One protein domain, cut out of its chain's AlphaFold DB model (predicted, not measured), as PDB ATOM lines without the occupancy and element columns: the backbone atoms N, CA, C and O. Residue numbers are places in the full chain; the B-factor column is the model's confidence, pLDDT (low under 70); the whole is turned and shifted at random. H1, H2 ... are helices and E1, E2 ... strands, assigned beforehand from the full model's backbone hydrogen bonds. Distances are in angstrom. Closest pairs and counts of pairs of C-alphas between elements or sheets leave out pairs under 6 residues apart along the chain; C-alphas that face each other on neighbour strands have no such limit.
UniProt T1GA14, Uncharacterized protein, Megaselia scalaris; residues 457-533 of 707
ATOM      1  N   PRO A 457     135.959 179.384 120.184       87.75
ATOM      2  CA  PRO A 457     136.119 180.370 121.256       87.75
ATOM      3  C   PRO A 457     137.298 180.060 122.194       87.75
ATOM      4  O   PRO A 457     137.776 180.952 122.884       87.75
ATOM      5  N   CYS A 458     137.802 178.825 122.189       88.00
ATOM      6  CA  CYS A 458     138.909 178.338 123.011       88.00
ATOM      7  C   CYS A 458     140.264 178.305 122.277       88.00
ATOM      8  O   CYS A 458     141.197 177.644 122.735       88.00
ATOM      9  N   ARG A 459     140.399 178.965 121.118       84.50
ATOM     10  CA  ARG A 459     141.628 178.920 120.308       84.50
ATOM     11  C   ARG A 459     142.846 179.470 121.077       84.50
ATOM     12  O   ARG A 459     142.776 180.528 121.697       84.50
ATOM     13  N   ASN A 460     143.973 178.758 120.986       58.75
ATOM     14  CA  ASN A 460     145.239 179.090 121.657       58.75
ATOM     15  C   ASN A 460     145.722 180.520 121.330       58.75
ATOM     16  O   ASN A 460     145.771 180.891 120.156       58.75
ATOM     17  N   GLY A 461     146.130 181.285 122.350       56.47
ATOM     18  CA  GLY A 461     146.743 182.620 122.210       56.47
ATOM     19  C   GLY A 461     146.052 183.738 122.999       56.47
ATOM     20  O   GLY A 461     146.672 184.752 123.295       56.47
ATOM     21  N   THR A 462     144.803 183.530 123.412       57.47
ATOM     22  CA  THR A 462     144.096 184.381 124.377       57.47
ATOM     23  C   THR A 462     143.924 183.591 125.666       57.47
ATOM     24  O   THR A 462     143.409 182.475 125.635       57.47
ATOM     25  N   GLN A 463     144.374 184.115 126.804       63.22
ATOM     26  CA  GLN A 463     144.158 183.477 128.105       63.22
ATOM     27  C   GLN A 463     142.688 183.682 128.511       63.22
ATOM     28  O   GLN A 463     142.354 184.571 129.283       63.22
ATOM     29  N   VAL A 464     141.798 182.906 127.883       77.25
ATOM     30  CA  VAL A 464     140.331 183.012 127.997       77.25
ATOM     31  C   VAL A 464     139.837 182.539 129.365       77.25
ATOM     32  O   VAL A 464     138.859 183.058 129.900       77.25
ATOM     33  N   CYS A 465     140.522 181.547 129.927       85.75
ATOM     34  CA  CYS A 465     140.162 180.905 131.179       85.75
ATOM     35  C   CYS A 465     141.297 181.046 132.211       85.75
ATOM     36  O   CYS A 465     142.471 181.018 131.823       85.75
ATOM     37  N   PRO A 466     140.980 181.184 133.515       85.56
ATOM     38  CA  PRO A 466     141.978 181.242 134.582       85.56
ATOM     39  C   PRO A 466     142.892 180.009 134.623       85.56
ATOM     40  O   PRO A 466     142.500 178.908 134.224       85.56
ATOM     41  N   SER A 467     144.096 180.172 135.171       80.12
ATOM     42  CA  SER A 467     145.033 179.066 135.407       80.12
ATOM     43  C   SER A 467     144.379 177.939 136.220       80.12
ATOM     44  O   SER A 467     143.682 178.202 137.195       80.12
ATOM     45  N   GLY A 468     144.594 176.682 135.817       78.56
ATOM     46  CA  GLY A 468     143.971 175.503 136.446       78.56
ATOM     47  C   GLY A 468     142.604 175.104 135.866       78.56
ATOM     48  O   GLY A 468     142.081 174.033 136.186       78.56
ATOM     49  N   THR A 469     142.052 175.910 134.955       86.44
ATOM     50  CA  THR A 469     140.798 175.606 134.255       86.44
ATOM     51  C   THR A 469     141.035 175.309 132.771       86.44
ATOM     52  O   THR A 469     141.945 175.850 132.143       86.44
ATOM     53  N   LYS A 470     140.218 174.420 132.198       87.81
ATOM     54  CA  LYS A 470     140.225 174.061 130.776       87.81
ATOM     55  C   LYS A 470     139.063 174.757 130.071       87.81
ATOM     56  O   LYS A 470     137.923 174.635 130.509       87.81
ATOM     57  N   CYS A 471     139.338 175.452 128.970       89.56
ATOM     58  CA  CYS A 471     138.290 176.010 128.114       89.56
ATOM     59  C   CYS A 471     137.597 174.895 127.322       89.56
ATOM     60  O   CYS A 471     138.271 174.051 126.722       89.56
ATOM     61  N   VAL A 472     136.265 174.896 127.314       90.06
ATOM     62  CA  VAL A 472     135.432 173.983 126.525       90.06
ATOM     63  C   VAL A 472     134.393 174.791 125.744       90.06
ATOM     64  O   VAL A 472     133.836 175.750 126.274       90.06
ATOM     65  N   GLU A 473     134.155 174.421 124.485       90.19
ATOM     66  CA  GLU A 473     133.126 175.032 123.629       90.19
ATOM     67  C   GLU A 473     131.726 174.812 124.237       90.19
ATOM     68  O   GLU A 473     131.399 173.693 124.622       90.19
ATOM     69  N   ASP A 474     130.913 175.870 124.317       89.75
ATOM     70  CA  ASP A 474     129.541 175.857 124.856       89.75
ATOM     71  C   ASP A 474     128.688 176.869 124.073       89.75
ATOM     72  O   ASP A 474     128.371 177.967 124.541       89.75
ATOM     73  N   TYR A 475     128.405 176.542 122.810       91.00
ATOM     74  CA  TYR A 475     127.627 177.413 121.929       91.00
ATOM     75  C   TYR A 475     126.186 177.534 122.429       91.00
ATOM     76  O   TYR A 475     125.503 176.524 122.611       91.00
ATOM     77  N   LYS A 476     125.700 178.768 122.602       89.81
ATOM     78  CA  LYS A 476     124.348 179.040 123.104       89.81
ATOM     79  C   LYS A 476     123.754 180.320 122.541       89.81
ATOM     80  O   LYS A 476     124.460 181.280 122.244       89.81
ATOM     81  N   THR A 477     122.427 180.327 122.453       92.31
ATOM     82  CA  THR A 477     121.635 181.494 122.055       92.31
ATOM     83  C   THR A 477     121.088 182.210 123.288       92.31
ATOM     84  O   THR A 477     120.291 181.644 124.045       92.31
ATOM     85  N   CYS A 478     121.497 183.465 123.466       91.12
ATOM     86  CA  CYS A 478     121.001 184.360 124.503       91.12
ATOM     87  C   CYS A 478     119.822 185.187 123.974       91.12
ATOM     88  O   CYS A 478     119.875 185.745 122.879       91.12
ATOM     89  N   LEU A 479     118.750 185.287 124.760       88.81
ATOM     90  CA  LEU A 479     117.482 185.889 124.319       88.81
ATOM     91  C   LEU A 479     117.406 187.412 124.514       88.81
ATOM     92  O   LEU A 479     116.431 188.038 124.091       88.81
ATOM     93  N   SER A 480     118.417 187.997 125.159       84.88
ATOM     94  CA  SER A 480     118.487 189.409 125.535       84.88
ATOM     95  C   SER A 480     119.931 189.927 125.478       84.88
ATOM     96  O   SER A 480     120.869 189.171 125.724       84.88
ATOM     97  N   VAL A 481     120.087 191.230 125.217       79.31
ATOM     98  CA  VAL A 481     121.374 191.950 125.237       79.31
ATOM     99  C   VAL A 481     121.964 192.040 126.651       79.31
ATOM    100  O   VAL A 481     123.179 192.062 126.800       79.31
ATOM    101  N   MET A 482     121.141 191.985 127.706       79.06
ATOM    102  CA  MET A 482     121.601 191.972 129.107       79.06
ATOM    103  C   MET A 482     122.392 190.706 129.481       79.06
ATOM    104  O   MET A 482     122.952 190.634 130.571       79.06
ATOM    105  N   HIS A 483     122.460 189.707 128.593       76.81
ATOM    106  CA  HIS A 483     123.360 188.558 128.741       76.81
ATOM    107  C   HIS A 483     124.822 188.882 128.401       76.81
ATOM    108  O   HIS A 483     125.644 187.971 128.401       76.81
ATOM    109  N   GLU A 484     125.165 190.121 128.057       76.44
ATOM    110  CA  GLU A 484     126.511 190.475 127.620       76.44
ATOM    111  C   GLU A 484     127.585 190.264 128.717       76.44
ATOM    112  O   GLU A 484     127.459 190.823 129.808       76.44
ATOM    113  N   PRO A 485     128.672 189.508 128.437       78.12
ATOM    114  CA  PRO A 485     128.945 188.766 127.202       78.12
ATOM    115  C   PRO A 485     128.203 187.417 127.128       78.12
ATOM    116  O   PRO A 485     128.272 186.599 128.049       78.12
ATOM    117  N   CYS A 486     127.572 187.128 125.981       87.06
ATOM    118  CA  CYS A 486     126.962 185.820 125.702       87.06
ATOM    119  C   CYS A 486     128.054 184.776 125.397       87.06
ATOM    120  O   CYS A 486     128.350 184.463 124.240       87.06
ATOM    121  N   ASN A 487     128.701 184.278 126.454       87.25
ATOM    122  CA  ASN A 487     129.885 183.421 126.372       87.25
ATOM    123  C   ASN A 487     129.606 182.116 125.617       87.25
ATOM    124  O   ASN A 487     128.857 181.277 126.098       87.25
ATOM    125  N   GLN A 488     130.270 181.905 124.481       89.94
ATOM    126  CA  GLN A 488     130.164 180.671 123.684       89.94
ATOM    127  C   GLN A 488     131.099 179.547 124.181       89.94
ATOM    128  O   GLN A 488     131.407 178.605 123.452       89.94
ATOM    129  N   TYR A 489     131.622 179.681 125.399       89.69
ATOM    130  CA  TYR A 489     132.541 178.745 126.036       89.69
ATOM    131  C   TYR A 489     132.278 178.683 127.539       89.69
ATOM    132  O   TYR A 489     131.721 179.610 128.132       89.69
ATOM    133  N   GLN A 490     132.761 177.612 128.162       88.94
ATOM    134  CA  GLN A 490     132.780 177.443 129.605       88.94
ATOM    135  C   GLN A 490     134.190 177.071 130.078       88.94
ATOM    136  O   GLN A 490     134.849 176.201 129.505       88.94
ATOM    137  N   CYS A 491     134.653 177.710 131.155       88.50
ATOM    138  CA  CYS A 491     135.884 177.320 131.842       88.50
ATOM    139  C   CYS A 491     135.573 176.224 132.864       88.50
ATOM    140  O   CYS A 491     134.810 176.436 133.809       88.50
ATOM    141  N   VAL A 492     136.150 175.043 132.664       88.50
ATOM    142  CA  VAL A 492     135.946 173.865 133.507       88.50
ATOM    143  C   VAL A 492     137.132 173.718 134.446       88.50
ATOM    144  O   VAL A 492     138.264 173.537 133.999       88.50
ATOM    145  N   ASP A 493     136.884 173.781 135.750       86.31
ATOM    146  CA  ASP A 493     137.913 173.510 136.749       86.31
ATOM    147  C   ASP A 493     138.274 172.020 136.744       86.31
ATOM    148  O   ASP A 493     137.408 171.151 136.858       86.31
ATOM    149  N   THR A 494     139.561 171.731 136.566       80.75
ATOM    150  CA  THR A 494     140.095 170.360 136.555       80.75
ATOM    151  C   THR A 494     140.867 170.014 137.827       80.75
ATOM    152  O   THR A 494     141.268 168.864 137.992       80.75
ATOM    153  N   SER A 495     141.054 170.982 138.727       74.50
ATOM    154  CA  SER A 495     141.794 170.838 139.982       74.50
ATOM    155  C   SER A 495     140.935 170.309 141.137       74.50
ATOM    156  O   SER A 495     141.453 169.617 142.008       74.50
ATOM    157  N   MET A 496     139.621 170.561 141.115       71.69
ATOM    158  CA  MET A 496     138.679 170.093 142.141       71.69
ATOM    159  C   MET A 496     138.143 168.676 141.879       71.69
ATOM    160  O   MET A 496     138.245 168.129 140.772       71.69
ATOM    161  N   ASP A 497     137.524 168.076 142.897       74.75
ATOM    162  CA  ASP A 497     136.713 166.873 142.726       74.75
ATOM    163  C   ASP A 497     135.463 167.180 141.893       74.75
ATOM    164  O   ASP A 497     134.718 168.126 142.146       74.75
ATOM    165  N   CYS A 498     135.228 166.370 140.857       77.81
ATOM    166  CA  CYS A 498     134.181 166.598 139.855       77.81
ATOM    167  C   CYS A 498     132.749 166.314 140.369       77.81
ATOM    168  O   CYS A 498     131.829 166.172 139.564       77.81
ATOM    169  N   THR A 499     132.547 166.229 141.685       65.62
ATOM    170  CA  THR A 499     131.307 165.816 142.366       65.62
ATOM    171  C   THR A 499     130.206 166.880 142.376       65.62
ATOM    172  O   THR A 499     129.066 166.580 142.712       65.62
ATOM    173  N   ILE A 500     130.511 168.124 141.989       60.25
ATOM    174  CA  ILE A 500     129.625 169.283 142.203       60.25
ATOM    175  C   ILE A 500     128.523 169.416 141.127       60.25
ATOM    176  O   ILE A 500     127.485 170.026 141.384       60.25
ATOM    177  N   LYS A 501     128.703 168.863 139.915       64.31
ATOM    178  CA  LYS A 501     127.724 168.996 138.813       64.31
ATOM    179  C   LYS A 501     127.603 167.724 137.971       64.31
ATOM    180  O   LYS A 501     128.418 167.497 137.082       64.31
ATOM    181  N   ASN A 502     126.527 166.964 138.181       70.50
ATOM    182  CA  ASN A 502     126.145 165.830 137.333       70.50
ATOM    183  C   ASN A 502     125.359 166.314 136.106       70.50
ATOM    184  O   ASN A 502     124.131 166.320 136.092       70.50
ATOM    185  N   GLN A 503     126.082 166.765 135.083       82.88
ATOM    186  CA  GLN A 503     125.524 167.120 133.777       82.88
ATOM    187  C   GLN A 503     126.206 166.261 132.711       82.88
ATOM    188  O   GLN A 503     127.325 166.590 132.309       82.88
ATOM    189  N   PRO A 504     125.576 165.157 132.272       89.44
ATOM    190  CA  PRO A 504     126.230 164.197 131.399       89.44
ATOM    191  C   PRO A 504     126.618 164.826 130.062       89.44
ATOM    192  O   PRO A 504     125.930 165.713 129.553       89.44
ATOM    193  N   VAL A 505     127.719 164.348 129.492       92.81
ATOM    194  CA  VAL A 505     128.246 164.781 128.192       92.81
ATOM    195  C   VAL A 505     128.723 163.589 127.378       92.81
ATOM    196  O   VAL A 505     129.155 162.586 127.947       92.81
ATOM    197  N   CYS A 506     128.673 163.707 126.056       93.88
ATOM    198  CA  CYS A 506     129.127 162.679 125.133       93.88
ATOM    199  C   CYS A 506     130.445 163.097 124.479       93.88
ATOM    200  O   CYS A 506     130.580 164.228 123.997       93.88
ATOM    201  N   ASP A 507     131.421 162.190 124.451       94.75
ATOM    202  CA  ASP A 507     132.665 162.401 123.713       94.75
ATOM    203  C   ASP A 507     132.564 161.974 122.237       94.75
ATOM    204  O   ASP A 507     131.598 161.345 121.799       94.75
ATOM    205  N   THR A 508     133.586 162.311 121.448       92.75
ATOM    206  CA  THR A 508     133.671 161.969 120.013       92.75
ATOM    207  C   THR A 508     133.769 160.471 119.725       92.75
ATOM    208  O   THR A 508     133.616 160.061 118.577       92.75
ATOM    209  N   LYS A 509     133.985 159.641 120.752       91.62
ATOM    210  CA  LYS A 509     134.055 158.176 120.660       91.62
ATOM    211  C   LYS A 509     132.753 157.501 121.107       91.62
ATOM    212  O   LYS A 509     132.702 156.275 121.161       91.62
ATOM    213  N   GLY A 510     131.710 158.272 121.424       90.31
ATOM    214  CA  GLY A 510     130.420 157.742 121.862       90.31
ATOM    215  C   GLY A 510     130.405 157.273 123.319       90.31
ATOM    216  O   GLY A 510     129.556 156.463 123.692       90.31
ATOM    217  N   LYS A 511     131.326 157.763 124.157       92.81
ATOM    218  CA  LYS A 511     131.355 157.490 125.594       92.81
ATOM    219  C   LYS A 511     130.696 158.627 126.377       92.81
ATOM    220  O   LYS A 511     131.118 159.781 126.299       92.81
ATOM    221  N   THR A 512     129.697 158.277 127.186       92.69
ATOM    222  CA  THR A 512     129.061 159.207 128.128       92.69
ATOM    223  C   THR A 512     129.945 159.408 129.359       92.69
ATOM    224  O   THR A 512     130.375 158.442 129.993       92.69
ATOM    225  N   PHE A 513     130.174 160.663 129.733       92.62
ATOM    226  CA  PHE A 513     130.802 161.066 130.990       92.62
ATOM    227  C   PHE A 513     129.772 161.745 131.901       92.62
ATOM    228  O   PHE A 513     128.911 162.454 131.386       92.62
ATOM    229  N   PRO A 514     129.868 161.612 133.240       89.69
ATOM    230  CA  PRO A 514     128.898 162.224 134.159       89.69
ATOM    231  C   PRO A 514     128.924 163.758 134.174       89.69
ATOM    232  O   PRO A 514     127.941 164.392 134.552       89.69
ATOM    233  N   SER A 515     130.056 164.363 133.799       90.00
ATOM    234  CA  SER A 515     130.228 165.814 133.759       90.00
ATOM    235  C   SER A 515     131.328 166.241 132.791       90.00
ATOM    236  O   SER A 515     132.234 165.464 132.467       90.00
ATOM    237  N   LEU A 516     131.301 167.516 132.387       90.00
ATOM    238  CA  LEU A 516     132.389 168.152 131.635       90.00
ATOM    239  C   LEU A 516     133.742 168.080 132.364       90.00
ATOM    240  O   LEU A 516     134.783 167.991 131.712       90.00
ATOM    241  N   CYS A 517     133.739 168.087 133.702       90.38
ATOM    242  CA  CYS A 517     134.948 167.934 134.516       90.38
ATOM    243  C   CYS A 517     135.552 166.534 134.340       90.38
ATOM    244  O   CYS A 517     136.746 166.413 134.058       90.38
ATOM    245  N   HIS A 518     134.728 165.481 134.399       91.44
ATOM    246  CA  HIS A 518     135.184 164.108 134.161       91.44
ATOM    247  C   HIS A 518     135.718 163.912 132.738       91.44
ATOM    248  O   HIS A 518     136.785 163.321 132.562       91.44
ATOM    249  N   LEU A 519     135.026 164.463 131.736       92.75
ATOM    250  CA  LEU A 519     135.496 164.449 130.350       92.75
ATOM    251  C   LEU A 519     136.852 165.165 130.231       92.75
ATOM    252  O   LEU A 519     137.799 164.616 129.667       92.75
ATOM    253  N   SER A 520     136.986 166.344 130.842       89.94
ATOM    254  CA  SER A 520     138.215 167.145 130.803       89.94
ATOM    255  C   SER A 520     139.405 166.451 131.471       89.94
ATOM    256  O   SER A 520     140.482 166.426 130.871       89.94
ATOM    257  N   LYS A 521     139.214 165.828 132.646       89.19
ATOM    258  CA  LYS A 521     140.250 165.031 133.334       89.19
ATOM    259  C   LYS A 521     140.694 163.820 132.510       89.19
ATOM    260  O   LYS A 521     141.876 163.495 132.493       89.19
ATOM    261  N   SER A 522     139.771 163.190 131.778       90.12
ATOM    262  CA  SER A 522     140.077 162.049 130.901       90.12
ATOM    263  C   SER A 522     140.784 162.422 129.590       90.12
ATOM    264  O   SER A 522     141.183 161.535 128.841       90.12
ATOM    265  N   ARG A 523     140.942 163.724 129.304       88.50
ATOM    266  CA  ARG A 523     141.477 164.262 128.041       88.50
ATOM    267  C   ARG A 523     140.700 163.820 126.786       88.50
ATOM    268  O   ARG A 523     141.235 163.922 125.687       88.50
ATOM    269  N   SER A 524     139.444 163.392 126.935       92.25
ATOM    270  CA  SER A 524     138.520 163.196 125.811       92.25
ATOM    271  C   SER A 524     138.079 164.537 125.209       92.25
ATOM    272  O   SER A 524     138.120 165.586 125.863       92.25
ATOM    273  N   GLU A 525     137.647 164.494 123.949       91.25
ATOM    274  CA  GLU A 525     137.086 165.636 123.227       91.25
ATOM    275  C   GLU A 525     135.562 165.610 123.290       91.25
ATOM    276  O   GLU A 525     134.939 164.573 123.066       91.25
ATOM    277  N   LEU A 526     134.960 166.760 123.587       92.88
ATOM    278  CA  LEU A 526     133.510 166.905 123.628       92.88
ATOM    279  C   LEU A 526     132.930 166.772 122.213       92.88
ATOM    280  O   LEU A 526     133.326 167.514 121.312       92.88
ATOM    281  N   ALA A 527     131.966 165.868 122.037       93.44
ATOM    282  CA  ALA A 527     131.121 165.850 120.848       93.44
ATOM    283  C   ALA A 527     129.899 166.745 121.049       93.44
ATOM    284  O   ALA A 527     129.629 167.617 120.230       93.44
ATOM    285  N   TYR A 528     129.178 166.541 122.155       93.06
ATOM    286  CA  TYR A 528     127.999 167.320 122.512       93.06
ATOM    287  C   TYR A 528     127.639 167.177 123.992       93.06
ATOM    288  O   TYR A 528     128.068 166.258 124.692       93.06
ATOM    289  N   HIS A 529     126.816 168.107 124.472       90.06
ATOM    290  CA  HIS A 529     126.274 168.083 125.828       90.06
ATOM    291  C   HIS A 529     125.060 167.154 125.915       90.06
ATOM    292  O   HIS A 529     124.228 167.141 125.012       90.06
ATOM    293  N   GLY A 530     124.904 166.462 127.040       89.12
ATOM    294  CA  GLY A 530     123.918 165.400 127.216       89.12
ATOM    295  C   GLY A 530     124.545 164.007 127.083       89.12
ATOM    296  O   GLY A 530     125.681 163.872 126.626       89.12
ATOM    297  N   PRO A 531     123.832 162.953 127.506       89.50
ATOM    298  CA  PRO A 531     124.302 161.580 127.352       89.50
ATOM    299  C   PRO A 531     124.369 161.187 125.873       89.50
ATOM    300  O   PRO A 531     123.639 161.738 125.046       89.50
ATOM    301  N   CYS A 532     125.209 160.206 125.540       90.75
ATOM    302  CA  CYS A 532     125.319 159.741 124.166       90.75
ATOM    303  C   CYS A 532     124.005 159.130 123.658       90.75
ATOM    304  O   CYS A 532     123.430 158.225 124.267       90.75
ATOM    305  N   TYR A 533     123.551 159.611 122.507       88.06
ATOM    306  CA  TYR A 533     122.406 159.070 121.790       88.06
ATOM    307  C   TYR A 533     122.754 157.748 121.094       88.06
ATOM    308  O   TYR A 533     123.869 157.553 120.619       88.06
TER     309      TYR A 533
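Overview. This is residues 457 to 533 of the 707 residues of an uncharacterized protein of Megaselia scalaris (UniProt T1GA14). There is little regular structure here: loops surround two small two-stranded sheets, E1 with E2 and E3 with E4, and one short helix, H1, packs near both. In the long loop joining E1 to E2, residues 479 to 485 stick out. The printed part has 77 residues, 23 in named elements, in the order E1, E2, E3, H1, E4; both sheets are antiparallel and the class is mixed. The whole is compact, with a radius of gyration of the C-alphas of 13.1 A and spans of 35 by 29 by 24 A.

Arrangement. Look first at E1, residues 469 to 473, and E2, residues 489 to 493, an antiparallel hairpin; N 470 and O 492, 2.8 A apart, are within hydrogen-bond range. Next find E3, residues 505 to 507, antiparallel to E4, residues 526 to 529; N 506 and O 528, 3.0 A apart, are within range. In H1, residues 516 to 521, every O i to N i+4 pair is within range; its closest C-alphas to E2 are Cys 517 and Val 492, 6.1 A.

Along the chain. Find C-alpha 469 at (140.798, 175.606, 134.255); E1 runs 13.1 A from there. E4 ends at C-alpha 529, (126.274, 168.083, 125.828).

Size, cuts and confidence. The printed part has no cut. The links E1 to E2 and E2 to E3 are long. Confidence is under 70 at residues 460 to 463 and 499 to 501.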